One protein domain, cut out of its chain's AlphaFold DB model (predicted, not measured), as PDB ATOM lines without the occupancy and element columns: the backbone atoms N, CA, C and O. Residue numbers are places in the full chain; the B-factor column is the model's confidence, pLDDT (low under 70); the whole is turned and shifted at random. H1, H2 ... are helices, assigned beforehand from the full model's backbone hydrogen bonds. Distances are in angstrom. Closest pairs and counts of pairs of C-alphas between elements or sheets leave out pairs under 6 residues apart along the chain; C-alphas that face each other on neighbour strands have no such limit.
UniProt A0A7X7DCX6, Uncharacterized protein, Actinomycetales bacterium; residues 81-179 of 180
ATOM      1  N   ALA A  81      -0.931 -13.422  32.467       83.81
ATOM      2  CA  ALA A  81       0.241 -13.335  33.337       83.81
ATOM      3  C   ALA A  81       1.072 -12.093  32.998       83.81
ATOM      4  O   ALA A  81       1.442 -11.324  33.894       83.81
ATOM      5  N   LYS A  82       1.285 -11.839  31.701       89.56
ATOM      6  CA  LYS A  82       1.955 -10.623  31.241       89.56
ATOM      7  C   LYS A  82       1.150  -9.370  31.571       89.56
ATOM      8  O   LYS A  82       1.728  -8.412  32.085       89.56
ATOM      9  N   VAL A  83      -0.173  -9.409  31.379       91.00
ATOM     10  CA  VAL A  83      -1.073  -8.307  31.756       91.00
ATOM     11  C   VAL A  83      -0.938  -7.963  33.230       91.00
ATOM     12  O   VAL A  83      -0.745  -6.794  33.565       91.00
ATOM     13  N   LYS A  84      -0.985  -8.959  34.119       90.56
ATOM     14  CA  LYS A  84      -0.799  -8.743  35.559       90.56
ATOM     15  C   LYS A  84       0.583  -8.172  35.863       90.56
ATOM     16  O   LYS A  84       0.669  -7.193  36.593       90.56
ATOM     17  N   SER A  85       1.650  -8.712  35.278       93.62
ATOM     18  CA  SER A  85       3.012  -8.214  35.507       93.62
ATOM     19  C   SER A  85       3.178  -6.743  35.098       93.62
ATOM     20  O   SER A  85       3.613  -5.932  35.916       93.62
ATOM     21  N   ASN A  86       2.762  -6.372  33.883       94.75
ATOM     22  CA  ASN A  86       2.853  -4.992  33.398       94.75
ATOM     23  C   ASN A  86       1.959  -4.037  34.206       94.75
ATOM     24  O   ASN A  86       2.336  -2.899  34.462       94.75
ATOM     25  N   THR A  87       0.777  -4.500  34.623       94.81
ATOM     26  CA  THR A  87      -0.154  -3.713  35.444       94.81
ATOM     27  C   THR A  87       0.396  -3.476  36.851       94.81
ATOM     28  O   THR A  87       0.337  -2.358  37.353       94.81
ATOM     29  N   ALA A  88       0.976  -4.503  37.478       95.12
ATOM     30  CA  ALA A  88       1.517  -4.419  38.833       95.12
ATOM     31  C   ALA A  88       2.691  -3.436  38.945       95.12
ATOM     32  O   ALA A  88       2.885  -2.840  40.000       95.12
ATOM     33  N   ALA A  89       3.432  -3.211  37.855       94.31
ATOM     34  CA  ALA A  89       4.501  -2.215  37.806       94.31
ATOM     35  C   ALA A  89       4.011  -0.772  38.058       94.31
ATOM     36  O   ALA A  89       4.818   0.103  38.355       94.31
ATOM     37  N   MET A  90       2.703  -0.517  37.954       93.19
ATOM     38  CA  MET A  90       2.095   0.792  38.219       93.19
ATOM     39  C   MET A  90       1.671   0.963  39.681       93.19
ATOM     40  O   MET A  90       1.381   2.082  40.108       93.19
ATOM     41  N   PHE A  91       1.623  -0.115  40.466       93.94
ATOM     42  CA  PHE A  91       1.186  -0.045  41.858       93.94
ATOM     43  C   PHE A  91       2.155   0.795  42.697       93.94
ATOM     44  O   PHE A  91       3.365   0.778  42.488       93.94
ATOM     45  N   GLY A  92       1.604   1.577  43.627       90.06
ATOM     46  CA  GLY A  92       2.369   2.538  44.432       90.06
ATOM     47  C   GLY A  92       2.770   3.829  43.703       90.06
ATOM     48  O   GLY A  92       3.306   4.737  44.336       90.06
ATOM     49  N   SER A  93       2.486   3.954  42.403       92.12
ATOM     50  CA  SER A  93       2.692   5.207  41.672       92.12
ATOM     51  C   SER A  93       1.718   6.293  42.126       92.12
ATOM     52  O   SER A  93       0.618   6.015  42.611       92.12
ATOM     53  N   ARG A  94       2.095   7.559  41.905       92.62
ATOM     54  CA  ARG A  94       1.199   8.693  42.146       92.62
ATOM     55  C   ARG A  94      -0.042   8.585  41.257       92.62
ATOM     56  O   ARG A  94       0.059   8.372  40.047       92.62
ATOM     57  N   ILE A  95      -1.203   8.769  41.874       92.44
ATOM     58  CA  ILE A  95      -2.505   8.730  41.210       92.44
ATOM     59  C   ILE A  95      -2.835  10.122  40.660       92.44
ATOM     60  O   ILE A  95      -2.645  11.128  41.347       92.44
ATOM     61  N   ALA A  96      -3.331  10.169  39.426       92.81
ATOM     62  CA  ALA A  96      -3.829  11.384  38.794       92.81
ATOM     63  C   ALA A  96      -5.105  11.900  39.487       92.81
ATOM     64  O   ALA A  96      -5.795  11.178  40.207       92.81
ATOM     65  N   ASN A  97      -5.480  13.152  39.217       90.94
ATOM     66  CA  ASN A  97      -6.758  13.684  39.688       90.94
ATOM     67  C   ASN A  97      -7.942  12.826  39.170       90.94
ATOM     68  O   ASN A  97      -7.958  12.487  37.984       90.94
ATOM     69  N   PRO A  98      -8.970  12.522  39.991       89.56
ATOM     70  CA  PRO A  98     -10.130  11.727  39.572       89.56
ATOM     71  C   PRO A  98     -10.839  12.193  38.287       89.56
ATOM     72  O   PRO A  98     -11.366  11.358  37.551       89.56
ATOM     73  N   VAL A  99     -10.857  13.500  37.999       91.31
ATOM     74  CA  VAL A  99     -11.413  14.058  36.753       91.31
ATOM     75  C   VAL A  99     -10.597  13.587  35.550       91.31
ATOM     76  O   VAL A  99     -11.153  13.011  34.619       91.31
ATOM     77  N   VAL A 100      -9.272  13.718  35.631       93.19
ATOM     78  CA  VAL A 100      -8.332  13.266  34.597       93.19
ATOM     79  C   VAL A 100      -8.438  11.753  34.394       93.19
ATOM     80  O   VAL A 100      -8.501  11.279  33.261       93.19
ATOM     81  N   VAL A 101      -8.529  10.974  35.479       93.69
ATOM     82  CA  VAL A 101      -8.730   9.517  35.388       93.69
ATOM     83  C   VAL A 101     -10.017   9.193  34.625       93.69
ATOM     84  O   VAL A 101     -10.010   8.346  33.733       93.69
ATOM     85  N   ARG A 102     -11.123   9.885  34.931       92.94
ATOM     86  CA  ARG A 102     -12.407   9.680  34.249       92.94
ATOM     87  C   ARG A 102     -12.315   9.979  32.756       92.94
ATOM     88  O   ARG A 102     -12.814   9.181  31.966       92.94
ATOM     89  N   GLU A 103     -11.700  11.091  32.371       93.44
ATOM     90  CA  GLU A 103     -11.521  11.476  30.966       93.44
ATOM     91  C   GLU A 103     -10.708  10.425  30.203       93.44
ATOM     92  O   GLU A 103     -11.137   9.930  29.158       93.44
ATOM     93  N   ARG A 104      -9.582   9.991  30.778       95.38
ATOM     94  CA  ARG A 104      -8.721   8.947  30.205       95.38
ATOM     95  C   ARG A 104      -9.462   7.620  30.034       95.38
ATOM     96  O   ARG A 104      -9.330   6.978  28.993       95.38
ATOM     97  N   LEU A 105     -10.274   7.217  31.015       94.38
ATOM     98  CA  LEU A 105     -11.090   6.005  30.911       94.38
ATOM     99  C   LEU A 105     -12.148   6.092  29.811       94.38
ATOM    100  O   LEU A 105     -12.353   5.102  29.117       94.38
ATOM    101  N   HIS A 106     -12.783   7.250  29.602       93.56
ATOM    102  CA  HIS A 106     -13.739   7.415  28.500       93.56
ATOM    103  C   HIS A 106     -13.063   7.243  27.137       93.56
ATOM    104  O   HIS A 106     -13.615   6.585  26.255       93.56
ATOM    105  N   VAL A 107     -11.839   7.758  26.986       94.56
ATOM    106  CA  VAL A 107     -11.031   7.524  25.781       94.56
ATOM    107  C   VAL A 107     -10.702   6.035  25.631       94.56
ATOM    108  O   VAL A 107     -10.879   5.473  24.552       94.56
ATOM    109  N   CYS A 108     -10.266   5.367  26.704       94.75
ATOM    110  CA  CYS A 108      -9.970   3.932  26.676       94.75
ATOM    111  C   CYS A 108     -11.204   3.083  26.333       94.75
ATOM    112  O   CYS A 108     -11.085   2.134  25.567       94.75
ATOM    113  N   MET A 109     -12.383   3.428  26.849       90.62
ATOM    114  CA  MET A 109     -13.632   2.695  26.619       90.62
ATOM    115  C   MET A 109     -13.993   2.616  25.127       90.62
ATOM    116  O   MET A 109     -14.400   1.556  24.646       90.62
ATOM    117  N   ALA A 110     -13.803   3.721  24.398       90.00
ATOM    118  CA  ALA A 110     -14.067   3.826  22.962       90.00
ATOM    119  C   ALA A 110     -12.881   3.386  22.079       90.00
ATOM    120  O   ALA A 110     -13.000   3.353  20.854       90.00
ATOM    121  N   CYS A 111     -11.729   3.067  22.671       92.00
ATOM    122  CA  CYS A 111     -10.517   2.760  21.924       92.00
ATOM    123  C   CYS A 111     -10.642   1.405  21.200       92.00
ATOM    124  O   CYS A 111     -10.959   0.404  21.847       92.00
ATOM    125  N   PRO A 112     -10.306   1.311  19.897       89.75
ATOM    126  CA  PRO A 112     -10.307   0.034  19.173       89.75
ATOM    127  C   PRO A 112      -9.269  -0.967  19.708       89.75
ATOM    128  O   PRO A 112      -9.352  -2.159  19.435       89.75
ATOM    129  N   MET A 113      -8.297  -0.492  20.493       91.56
ATOM    130  CA  MET A 113      -7.268  -1.317  21.128       91.56
ATOM    131  C   MET A 113      -7.631  -1.758  22.558       91.56
ATOM    132  O   MET A 113      -6.782  -2.313  23.256       91.56
ATOM    133  N   ASN A 114      -8.854  -1.468  23.015       90.88
ATOM    134  CA  ASN A 114      -9.402  -1.928  24.289       90.88
ATOM    135  C   ASN A 114      -9.836  -3.394  24.157       90.88
ATOM    136  O   ASN A 114     -10.933  -3.682  23.682       90.88
ATOM    137  N   ASP A 115      -8.950  -4.314  24.529       88.69
ATOM    138  CA  ASP A 115      -9.149  -5.747  24.370       88.69
ATOM    139  C   ASP A 115     -10.193  -6.289  25.337       88.69
ATOM    140  O   ASP A 115      -9.942  -6.386  26.539       88.69
ATOM    141  N   ARG A 116     -11.338  -6.704  24.800       83.88
ATOM    142  CA  ARG A 116     -12.437  -7.275  25.584       83.88
ATOM    143  C   ARG A 116     -12.310  -8.783  25.789       83.88
ATOM    144  O   ARG A 116     -13.224  -9.405  26.318       83.88
ATOM    145  N   ALA A 117     -11.156  -9.366  25.457       77.94
ATOM    146  CA  ALA A 117     -10.858 -10.781  25.646       77.94
ATOM    147  C   ALA A 117     -10.741 -11.238  27.115       77.94
ATOM    148  O   ALA A 117     -10.337 -12.370  27.353       77.94
ATOM    149  N   SER A 118     -11.052 -10.411  28.116       71.75
ATOM    150  CA  SER A 118     -11.192 -10.878  29.501       71.75
ATOM    151  C   SER A 118     -12.062  -9.935  30.326       71.75
ATOM    152  O   SER A 118     -11.677  -8.791  30.547       71.75
ATOM    153  N   CYS A 119     -13.217 -10.404  30.814       73.38
ATOM    154  CA  CYS A 119     -14.082  -9.615  31.702       73.38
ATOM    155  C   CYS A 119     -13.309  -9.234  32.993       73.38
ATOM    156  O   CYS A 119     -12.931 -10.130  33.763       73.38
ATOM    157  N   PRO A 120     -13.068  -7.936  33.272       77.38
ATOM    158  CA  PRO A 120     -12.185  -7.514  34.358       77.38
ATOM    159  C   PRO A 120     -12.715  -7.845  35.749       77.38
ATOM    160  O   PRO A 120     -11.940  -8.228  36.618       77.38
ATOM    161  N   SER A 121     -14.029  -7.749  35.961       74.25
ATOM    162  CA  SER A 121     -14.648  -8.098  37.249       74.25
ATOM    163  C   SER A 121     -14.572  -9.595  37.537       74.25
ATOM    164  O   SER A 121     -14.480 -10.035  38.673       74.25
ATOM    165  N   CYS A 122     -14.600 -10.420  36.500       68.50
ATOM    166  CA  CYS A 122     -14.761 -11.857  36.678       68.50
ATOM    167  C   CYS A 122     -13.446 -12.616  36.674       68.50
ATOM    168  O   CYS A 122     -13.344 -13.688  37.258       68.50
ATOM    169  N   SER A 123     -12.424 -12.014  36.078       72.88
ATOM    170  CA  SER A 123     -11.035 -12.361  36.354       72.88
ATOM    171  C   SER A 123     -10.549 -11.827  37.713       72.88
ATOM    172  O   SER A 123      -9.425 -12.138  38.110       72.88
ATOM    173  N   GLY A 124     -11.360 -11.018  38.415       79.06
ATOM    174  CA  GLY A 124     -10.972 -10.301  39.633       79.06
ATOM    175  C   GLY A 124      -9.897  -9.237  39.393       79.06
ATOM    176  O   GLY A 124      -9.283  -8.746  40.341       79.06
ATOM    177  N   LEU A 125      -9.614  -8.912  38.127       85.38
ATOM    178  CA  LEU A 125      -8.568  -7.978  37.731       85.38
ATOM    179  C   LEU A 125      -8.924  -6.551  38.147       85.38
ATOM    180  O   LEU A 125      -8.044  -5.822  38.598       85.38
ATOM    181  N   LEU A 126     -10.198  -6.163  38.037       88.44
ATOM    182  CA  LEU A 126     -10.646  -4.831  38.435       88.44
ATOM    183  C   LEU A 126     -10.484  -4.624  39.943       88.44
ATOM    184  O   LEU A 126      -9.852  -3.659  40.361       88.44
ATOM    185  N   GLU A 127     -11.004  -5.539  40.759       88.81
ATOM    186  CA  GLU A 127     -10.895  -5.490  42.219       88.81
ATOM    187  C   GLU A 127      -9.427  -5.498  42.662       88.81
ATOM    188  O   GLU A 127      -9.026  -4.707  43.518       88.81
ATOM    189  N   TRP A 128      -8.608  -6.340  42.028       90.12
ATOM    190  CA  TRP A 128      -7.171  -6.405  42.276       90.12
ATOM    191  C   TRP A 128      -6.456  -5.083  41.956       90.12
ATOM    192  O   TRP A 128      -5.664  -4.607  42.771       90.12
ATOM    193  N   VAL A 129      -6.759  -4.447  40.819       92.00
ATOM    194  CA  VAL A 129      -6.184  -3.138  40.470       92.00
ATOM    195  C   VAL A 129      -6.667  -2.039  41.406       92.00
ATOM    196  O   VAL A 129      -5.858  -1.221  41.834       92.00
ATOM    197  N   LEU A 130      -7.953  -2.006  41.763       91.94
ATOM    198  CA  LEU A 130      -8.482  -1.013  42.703       91.94
ATOM    199  C   LEU A 130      -7.772  -1.092  44.063       91.94
ATOM    200  O   LEU A 130      -7.420  -0.056  44.626       91.94
ATOM    201  N   ALA A 131      -7.494  -2.306  44.547       90.75
ATOM    202  CA  ALA A 131      -6.714  -2.515  45.764       90.75
ATOM    203  C   ALA A 131      -5.246  -2.067  45.610       90.75
ATOM    204  O   ALA A 131      -4.698  -1.441  46.516       90.75
ATOM    205  N   GLY A 132      -4.612  -2.353  44.467       91.31
ATOM    206  CA  GLY A 132      -3.213  -1.995  44.195       91.31
ATOM    207  C   GLY A 132      -2.964  -0.501  43.938       91.31
ATOM    208  O   GLY A 132      -1.879   0.003  44.222       91.31
ATOM    209  N   MET A 133      -3.968   0.232  43.449       90.94
ATOM    210  CA  MET A 133      -3.882   1.661  43.113       90.94
ATOM    211  C   MET A 133      -4.256   2.583  44.285       90.94
ATOM    212  O   MET A 133      -4.832   3.643  44.069       90.94
ATOM    213  N   GLY A 134      -3.963   2.195  45.529       75.50
ATOM    214  CA  GLY A 134      -3.881   3.124  46.666       75.50
ATOM    215  C   GLY A 134      -5.131   3.967  46.961       75.50
ATOM    216  O   GLY A 134      -5.016   5.174  47.154       75.50
ATOM    217  N   GLY A 135      -6.321   3.356  47.013       71.06
ATOM    218  CA  GLY A 135      -7.553   4.035  47.449       71.06
ATOM    219  C   GLY A 135      -8.365   4.701  46.333       71.06
ATOM    220  O   GLY A 135      -9.345   5.394  46.608       71.06
ATOM    221  N   ARG A 136      -8.000   4.467  45.067       85.44
ATOM    222  CA  ARG A 136      -8.830   4.836  43.918       85.44
ATOM    223  C   ARG A 136     -10.155   4.070  43.960       85.44
ATOM    224  O   ARG A 136     -10.178   2.843  43.998       85.44
ATOM    225  N   THR A 137     -11.266   4.796  43.924       84.44
ATOM    226  CA  THR A 137     -12.602   4.196  43.891       84.44
ATOM    227  C   THR A 137     -12.977   3.767  42.477       84.44
ATOM    228  O   THR A 137     -12.574   4.389  41.490       84.44
ATOM    229  N   ARG A 138     -13.764   2.689  42.381       88.56
ATOM    230  CA  ARG A 138     -14.387   2.269  41.123       88.56
ATOM    231  C   ARG A 138     -15.254   3.403  40.591       88.56
ATOM    232  O   ARG A 138     -16.032   3.995  41.340       88.56
ATOM    233  N   ILE A 139     -15.147   3.675  39.300       87.06
ATOM    234  CA  ILE A 139     -16.034   4.589  38.584       87.06
ATOM    235  C   ILE A 139     -16.748   3.832  37.460       87.06
ATOM    236  O   ILE A 139     -16.200   2.854  36.962       87.06
ATOM    237  N   PRO A 140     -17.932   4.278  37.002       84.50
ATOM    238  CA  PRO A 140     -18.727   3.511  36.035       84.50
ATOM    239  C   PRO A 140     -17.989   3.127  34.743       84.50
ATOM    240  O   PRO A 140     -18.239   2.071  34.178       84.50
ATOM    241  N   ALA A 141     -17.045   3.957  34.284       86.38
ATOM    242  CA  ALA A 141     -16.257   3.666  33.086       86.38
ATOM    243  C   ALA A 141     -15.311   2.455  33.240       86.38
ATOM    244  O   ALA A 141     -14.915   1.882  32.230       86.38
ATOM    245  N   ASP A 142     -14.966   2.037  34.464       87.88
ATOM    246  CA  ASP A 142     -14.158   0.829  34.695       87.88
ATOM    247  C   ASP A 142     -14.790  -0.429  34.117       87.88
ATOM    248  O   ASP A 142     -14.084  -1.321  33.657       87.88
ATOM    249  N   ASP A 143     -16.118  -0.479  34.106       83.12
ATOM    250  CA  ASP A 143     -16.871  -1.662  33.699       83.12
ATOM    251  C   ASP A 143     -16.747  -1.929  32.194       83.12
ATOM    252  O   ASP A 143     -17.049  -3.023  31.724       83.12
ATOM    253  N   PHE A 144     -16.262  -0.933  31.450       83.81
ATOM    254  CA  PHE A 144     -16.111  -0.969  30.001       83.81
ATOM    255  C   PHE A 144     -14.657  -0.775  29.542       83.81
ATOM    256  O   PHE A 144     -14.388  -0.709  28.336       83.81
ATOM    257  N   VAL A 145     -13.707  -0.686  30.479       87.69
ATOM    258  CA  VAL A 145     -12.273  -0.545  30.204       87.69
ATOM    259  C   VAL A 145     -11.551  -1.825  30.605       87.69
ATOM    260  O   VAL A 145     -11.527  -2.220  31.766       87.69
ATOM    261  N   TYR A 146     -10.945  -2.465  29.613       91.00
ATOM    262  CA  TYR A 146     -10.373  -3.795  29.703       91.00
ATOM    263  C   TYR A 146      -8.844  -3.704  29.581       91.00
ATOM    264  O   TYR A 146      -8.198  -2.942  30.305       91.00
ATOM    265  N   VAL A 147      -8.229  -4.474  28.683       92.50
ATOM    266  CA  VAL A 147      -6.774  -4.510  28.521       92.50
ATOM    267  C   VAL A 147      -6.345  -3.667  27.329       92.50
ATOM    268  O   VAL A 147      -6.875  -3.781  26.235       92.50
ATOM    269  N   CYS A 148      -5.354  -2.803  27.522       93.94
ATOM    270  CA  CYS A 148      -4.740  -2.075  26.419       93.94
ATOM    271  C   CYS A 148      -3.859  -3.045  25.617       93.94
ATOM    272  O   CYS A 148      -2.807  -3.437  26.123       93.94
ATOM    273  N   ARG A 149      -4.256  -3.416  24.385       91.94
ATOM    274  CA  ARG A 149      -3.485  -4.355  23.537       91.94
ATOM    275  C   ARG A 149      -2.011  -3.938  23.372       91.94
ATOM    276  O   ARG A 149      -1.154  -4.766  23.654       91.94
ATOM    277  N   PRO A 150      -1.680  -2.676  23.017       93.62
ATOM    278  CA  PRO A 150      -0.289  -2.243  22.863       93.62
ATOM    279  C   PRO A 150       0.535  -2.308  24.148       93.62
ATOM    280  O   PRO A 150       1.699  -2.689  24.125       93.62
ATOM    281  N   ALA A 151      -0.058  -1.934  25.283       93.06
ATOM    282  CA  ALA A 151       0.655  -1.919  26.558       93.06
ATOM    283  C   ALA A 151       0.692  -3.295  27.242       93.06
ATOM    284  O   ALA A 151       1.444  -3.477  28.200       93.06
ATOM    285  N   LEU A 152      -0.162  -4.230  26.804       92.75
ATOM    286  CA  LEU A 152      -0.463  -5.480  27.501       92.75
ATOM    287  C   LEU A 152      -0.637  -5.238  29.004       92.75
ATOM    288  O   LEU A 152       0.031  -5.853  29.825       92.75
ATOM    289  N   ALA A 153      -1.477  -4.270  29.359       93.75
ATOM    290  CA  ALA A 153      -1.732  -3.869  30.739       93.75
ATOM    291  C   ALA A 153      -3.202  -3.490  30.904       93.75
ATOM    292  O   ALA A 153      -3.858  -3.076  29.941       93.75
ATOM    293  N   PHE A 154      -3.724  -3.606  32.123       93.88
ATOM    294  CA  PHE A 154      -5.090  -3.202  32.406       93.88
ATOM    295  C   PHE A 154      -5.225  -1.692  32.202       93.88
ATOM    296  O   PHE A 154      -4.558  -0.891  32.865       93.88
ATOM    297  N   ALA A 155      -6.071  -1.292  31.255       94.25
ATOM    298  CA  ALA A 155      -6.164   0.094  30.812       94.25
ATOM    299  C   ALA A 155      -6.668   1.020  31.927       94.25
ATOM    300  O   ALA A 155      -6.343   2.209  31.931       94.25
ATOM    301  N   SER A 156      -7.382   0.471  32.914       93.69
ATOM    302  CA  SER A 156      -7.799   1.230  34.087       93.69
ATOM    303  C   SER A 156      -6.635   1.625  35.004       93.69
ATOM    304  O   SER A 156      -6.565   2.771  35.455       93.69
ATOM    305  N   ALA A 157      -5.654   0.738  35.203       94.62
ATOM    306  CA  ALA A 157      -4.441   1.082  35.946       94.62
ATOM    307  C   ALA A 157      -3.644   2.180  35.221       94.62
ATOM    308  O   ALA A 157      -3.274   3.179  35.833       94.62
ATOM    309  N   LEU A 158      -3.487   2.046  33.897       94.81
ATOM    310  CA  LEU A 158      -2.831   3.046  33.045       94.81
ATOM    311  C   LEU A 158      -3.489   4.424  33.133       94.81
ATOM    312  O   LEU A 158      -2.795   5.429  33.232       94.81
ATOM    313  N   ALA A 159      -4.819   4.484  33.086       94.38
ATOM    314  CA  ALA A 159      -5.554   5.743  33.191       94.38
ATOM    315  C   ALA A 159      -5.395   6.412  34.566       94.38
ATOM    316  O   ALA A 159      -5.505   7.635  34.670       94.38
ATOM    317  N   THR A 160      -5.123   5.612  35.601       94.31
ATOM    318  CA  THR A 160      -5.055   6.047  36.999       94.31
ATOM    319  C   THR A 160      -3.722   6.711  37.353       94.31
ATOM    320  O   THR A 160      -3.707   7.639  38.159       94.31
ATOM    321  N   VAL A 161      -2.605   6.279  36.766       93.50
ATOM    322  CA  VAL A 161      -1.280   6.845  37.075       93.50
ATOM    323  C   VAL A 161      -1.089   8.248  36.500       93.50
ATOM    324  O   VAL A 161      -1.478   8.529  35.369       93.50
ATOM    325  N   ASP A 162      -0.470   9.139  37.277       92.31
ATOM    326  CA  ASP A 162      -0.229  10.542  36.905       92.31
ATOM    327  C   ASP A 162       0.622  10.648  35.630       92.31
ATOM    328  O   ASP A 162       0.188  11.229  34.631       92.31
ATOM    329  N   ASN A 163       1.764   9.951  35.631       89.44
ATOM    330  CA  ASN A 163       2.678   9.845  34.499       89.44
ATOM    331  C   ASN A 163       2.867   8.373  34.066       89.44
ATOM    332  O   ASN A 163       3.788   7.706  34.538       89.44
ATOM    333  N   PRO A 164       2.018   7.842  33.168       88.44
ATOM    334  CA  PRO A 164       2.148   6.484  32.630       88.44
ATOM    335  C   PRO A 164       3.293   6.323  31.615       88.44
ATOM    336  O   PRO A 164       3.463   5.228  31.074       88.44
ATOM    337  N   GLY A 165       4.008   7.396  31.259       89.38
ATOM    338  CA  GLY A 165       4.915   7.440  30.111       89.38
ATOM    339  C   GLY A 165       4.204   7.592  28.751       89.38
ATOM    340  O   GLY A 165       2.968   7.628  28.686       89.38
ATOM    341  N   PRO A 166       4.964   7.644  27.643       91.25
ATOM    342  CA  PRO A 166       4.443   7.931  26.300       91.25
ATOM    343  C   PRO A 166       3.549   6.809  25.763       91.25
ATOM    344  O   PRO A 166       3.654   5.667  26.206       91.25
ATOM    345  N   ALA A 167       2.667   7.110  24.807       93.19
ATOM    346  CA  ALA A 167       1.838   6.094  24.155       93.19
ATOM    347  C   ALA A 167       2.711   4.986  23.515       93.19
ATOM    348  O   ALA A 167       3.614   5.323  22.751       93.19
ATOM    349  N   PRO A 168       2.458   3.691  23.794       91.81
ATOM    350  CA  PRO A 168       3.165   2.596  23.138       91.81
ATOM    351  C   PRO A 168       2.902   2.553  21.630       91.81
ATOM    352  O   PRO A 168       1.856   3.009  21.152       91.81
ATOM    353  N   ASP A 169       3.819   1.927  20.896       91.06
ATOM    354  CA  ASP A 169       3.656   1.671  19.466       91.06
ATOM    355  C   ASP A 169       2.371   0.876  19.189       91.06
ATOM    356  O   ASP A 169       2.031  -0.072  19.896       91.06
ATOM    357  N   GLY A 170       1.626   1.281  18.157       89.62
ATOM    358  CA  GLY A 170       0.337   0.678  17.798       89.62
ATOM    359  C   GLY A 170      -0.886   1.276  18.509       89.62
ATOM    360  O   GLY A 170      -2.015   0.895  18.199       89.62
ATOM    361  N   CYS A 171      -0.717   2.234  19.427       92.88
ATOM    362  CA  CYS A 171      -1.841   3.041  19.907       92.88
ATOM    363  C   CYS A 171      -2.368   3.984  18.805       92.88
ATOM    364  O   CYS A 171      -1.558   4.591  18.099       92.88
ATOM    365  N   PRO A 172      -3.696   4.192  18.692       92.50
ATOM    366  CA  PRO A 172      -4.262   5.144  17.736       92.50
ATOM    367  C   PRO A 172      -3.868   6.590  18.075       92.50
ATOM    368  O   PRO A 172      -3.465   6.890  19.204       92.50
ATOM    369  N   ASP A 173      -4.035   7.503  17.119       92.12
ATOM    370  CA  ASP A 173      -3.760   8.938  17.310       92.12
ATOM    371  C   ASP A 173      -4.665   9.574  18.368       92.12
ATOM    372  O   ASP A 173      -4.267  10.505  19.060       92.12
ATOM    373  N   SER A 174      -5.856   9.008  18.575       92.50
ATOM    374  CA  SER A 174      -6.784   9.407  19.635       92.50
ATOM    375  C   SER A 174      -6.346   8.986  21.046       92.50
ATOM    376  O   SER A 174      -7.055   9.258  22.014       92.50
ATOM    377  N   CYS A 175      -5.203   8.310  21.203       95.25
ATOM    378  CA  CYS A 175      -4.707   7.911  22.515       95.25
ATOM    379  C   CYS A 175      -4.353   9.137  23.366       95.25
ATOM    380  O   CYS A 175      -3.463   9.912  23.024       95.25
ATOM    381  N   TRP A 176      -4.977   9.255  24.540       94.31
ATOM    382  CA  TRP A 176      -4.740  10.364  25.470       94.31
ATOM    383  C   TRP A 176      -3.278  10.483  25.933       94.31
ATOM    384  O   TRP A 176      -2.841  11.576  26.274       94.31
ATOM    385  N   ARG A 177      -2.493   9.391  25.900       93.62
ATOM    386  CA  ARG A 177      -1.057   9.399  26.248       93.62
ATOM    387  C   ARG A 177      -0.172  10.134  25.237       93.62
ATOM    388  O   ARG A 177       1.012  10.305  25.503       93.62
ATOM    389  N   ARG A 178      -0.709  10.533  24.077       89.38
ATOM    390  CA  ARG A 178       0.007  11.342  23.074       89.38
ATOM    391  C   ARG A 178      -0.014  12.842  23.386       89.38
ATOM    392  O   ARG A 178       0.780  13.571  22.813       89.38
ATOM    393  N   ASN A 179      -0.892  13.270  24.295       77.00
ATOM    394  CA  ASN A 179      -1.091  14.671  24.678       77.00
ATOM    395  C   ASN A 179      -0.668  14.945  26.136       77.00
ATOM    396  O   ASN A 179      -1.199  15.865  26.756       77.00
TER     397      ASN A 179
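What this domain is: This is residues 81 to 179 of the 180 residues of an uncharacterized protein of Actinomycetales bacterium (UniProt A0A7X7DCX6). A short helix, H5, sits in the middle of a rounded body, with the longest helix, H2, packed beside it and H1, H3 and H4 set around it; long loops make up much of the rest. The printed part has 99 residues with five named helices, H1 to H5 in chain order, and no named strand. The class is all helix, though named elements hold just 40 of the 99 residues. The whole is compact, with a radius of gyration of the C-alphas of 11.8 A and spans of 31 by 28 by 24 A.

Where its parts are: Find C-alpha 81 at (0.241, -13.335, 33.337); from there H1 runs to residue 88, 10.6 A. H2, residues 98 to 110, begins at C-alpha 98 (-10.130, 11.727, 39.572) and is 18.8 A long. Next come H3, residues 125 to 132, 10.3 A, and H4, residues 140 to 144, 8.0 A. H5, residues 155 to 160, 8.7 A, ends at C-alpha 160 (-5.055, 6.047, 36.999).

How they stand to each other: Look first at H5, whose centre is 2.3 A from the mean of the C-alphas. It touches H2, closest at the C-alphas of Val 101 and Thr 160, 5.3 A, at a shallow tilt of 18 degrees, opposite ways. H3 and H5 only just touch, with 3 pairs of C-alphas within 8 A, closest Val 129 and Ala 157. H2 touches H4, closest at the C-alphas of Met 109 and Phe 144, 5.6 A. H1 and H4 are apart. Every O i to N i+4 pair is within hydrogen-bond range in H1, H2, H3 and H5; H4 has 0 of 1, but 2 of 2 O i to N i+3 pairs.

The domain as a whole: The C-alphas of Cys 122 and Asn 179, the two farthest apart, are 32.2 A apart. The printed part has no cut. Look for the long link at residues 111 to 124, between H2 and H3. Mean pLDDT of the printed part is 89.4; residue 122 is under 70.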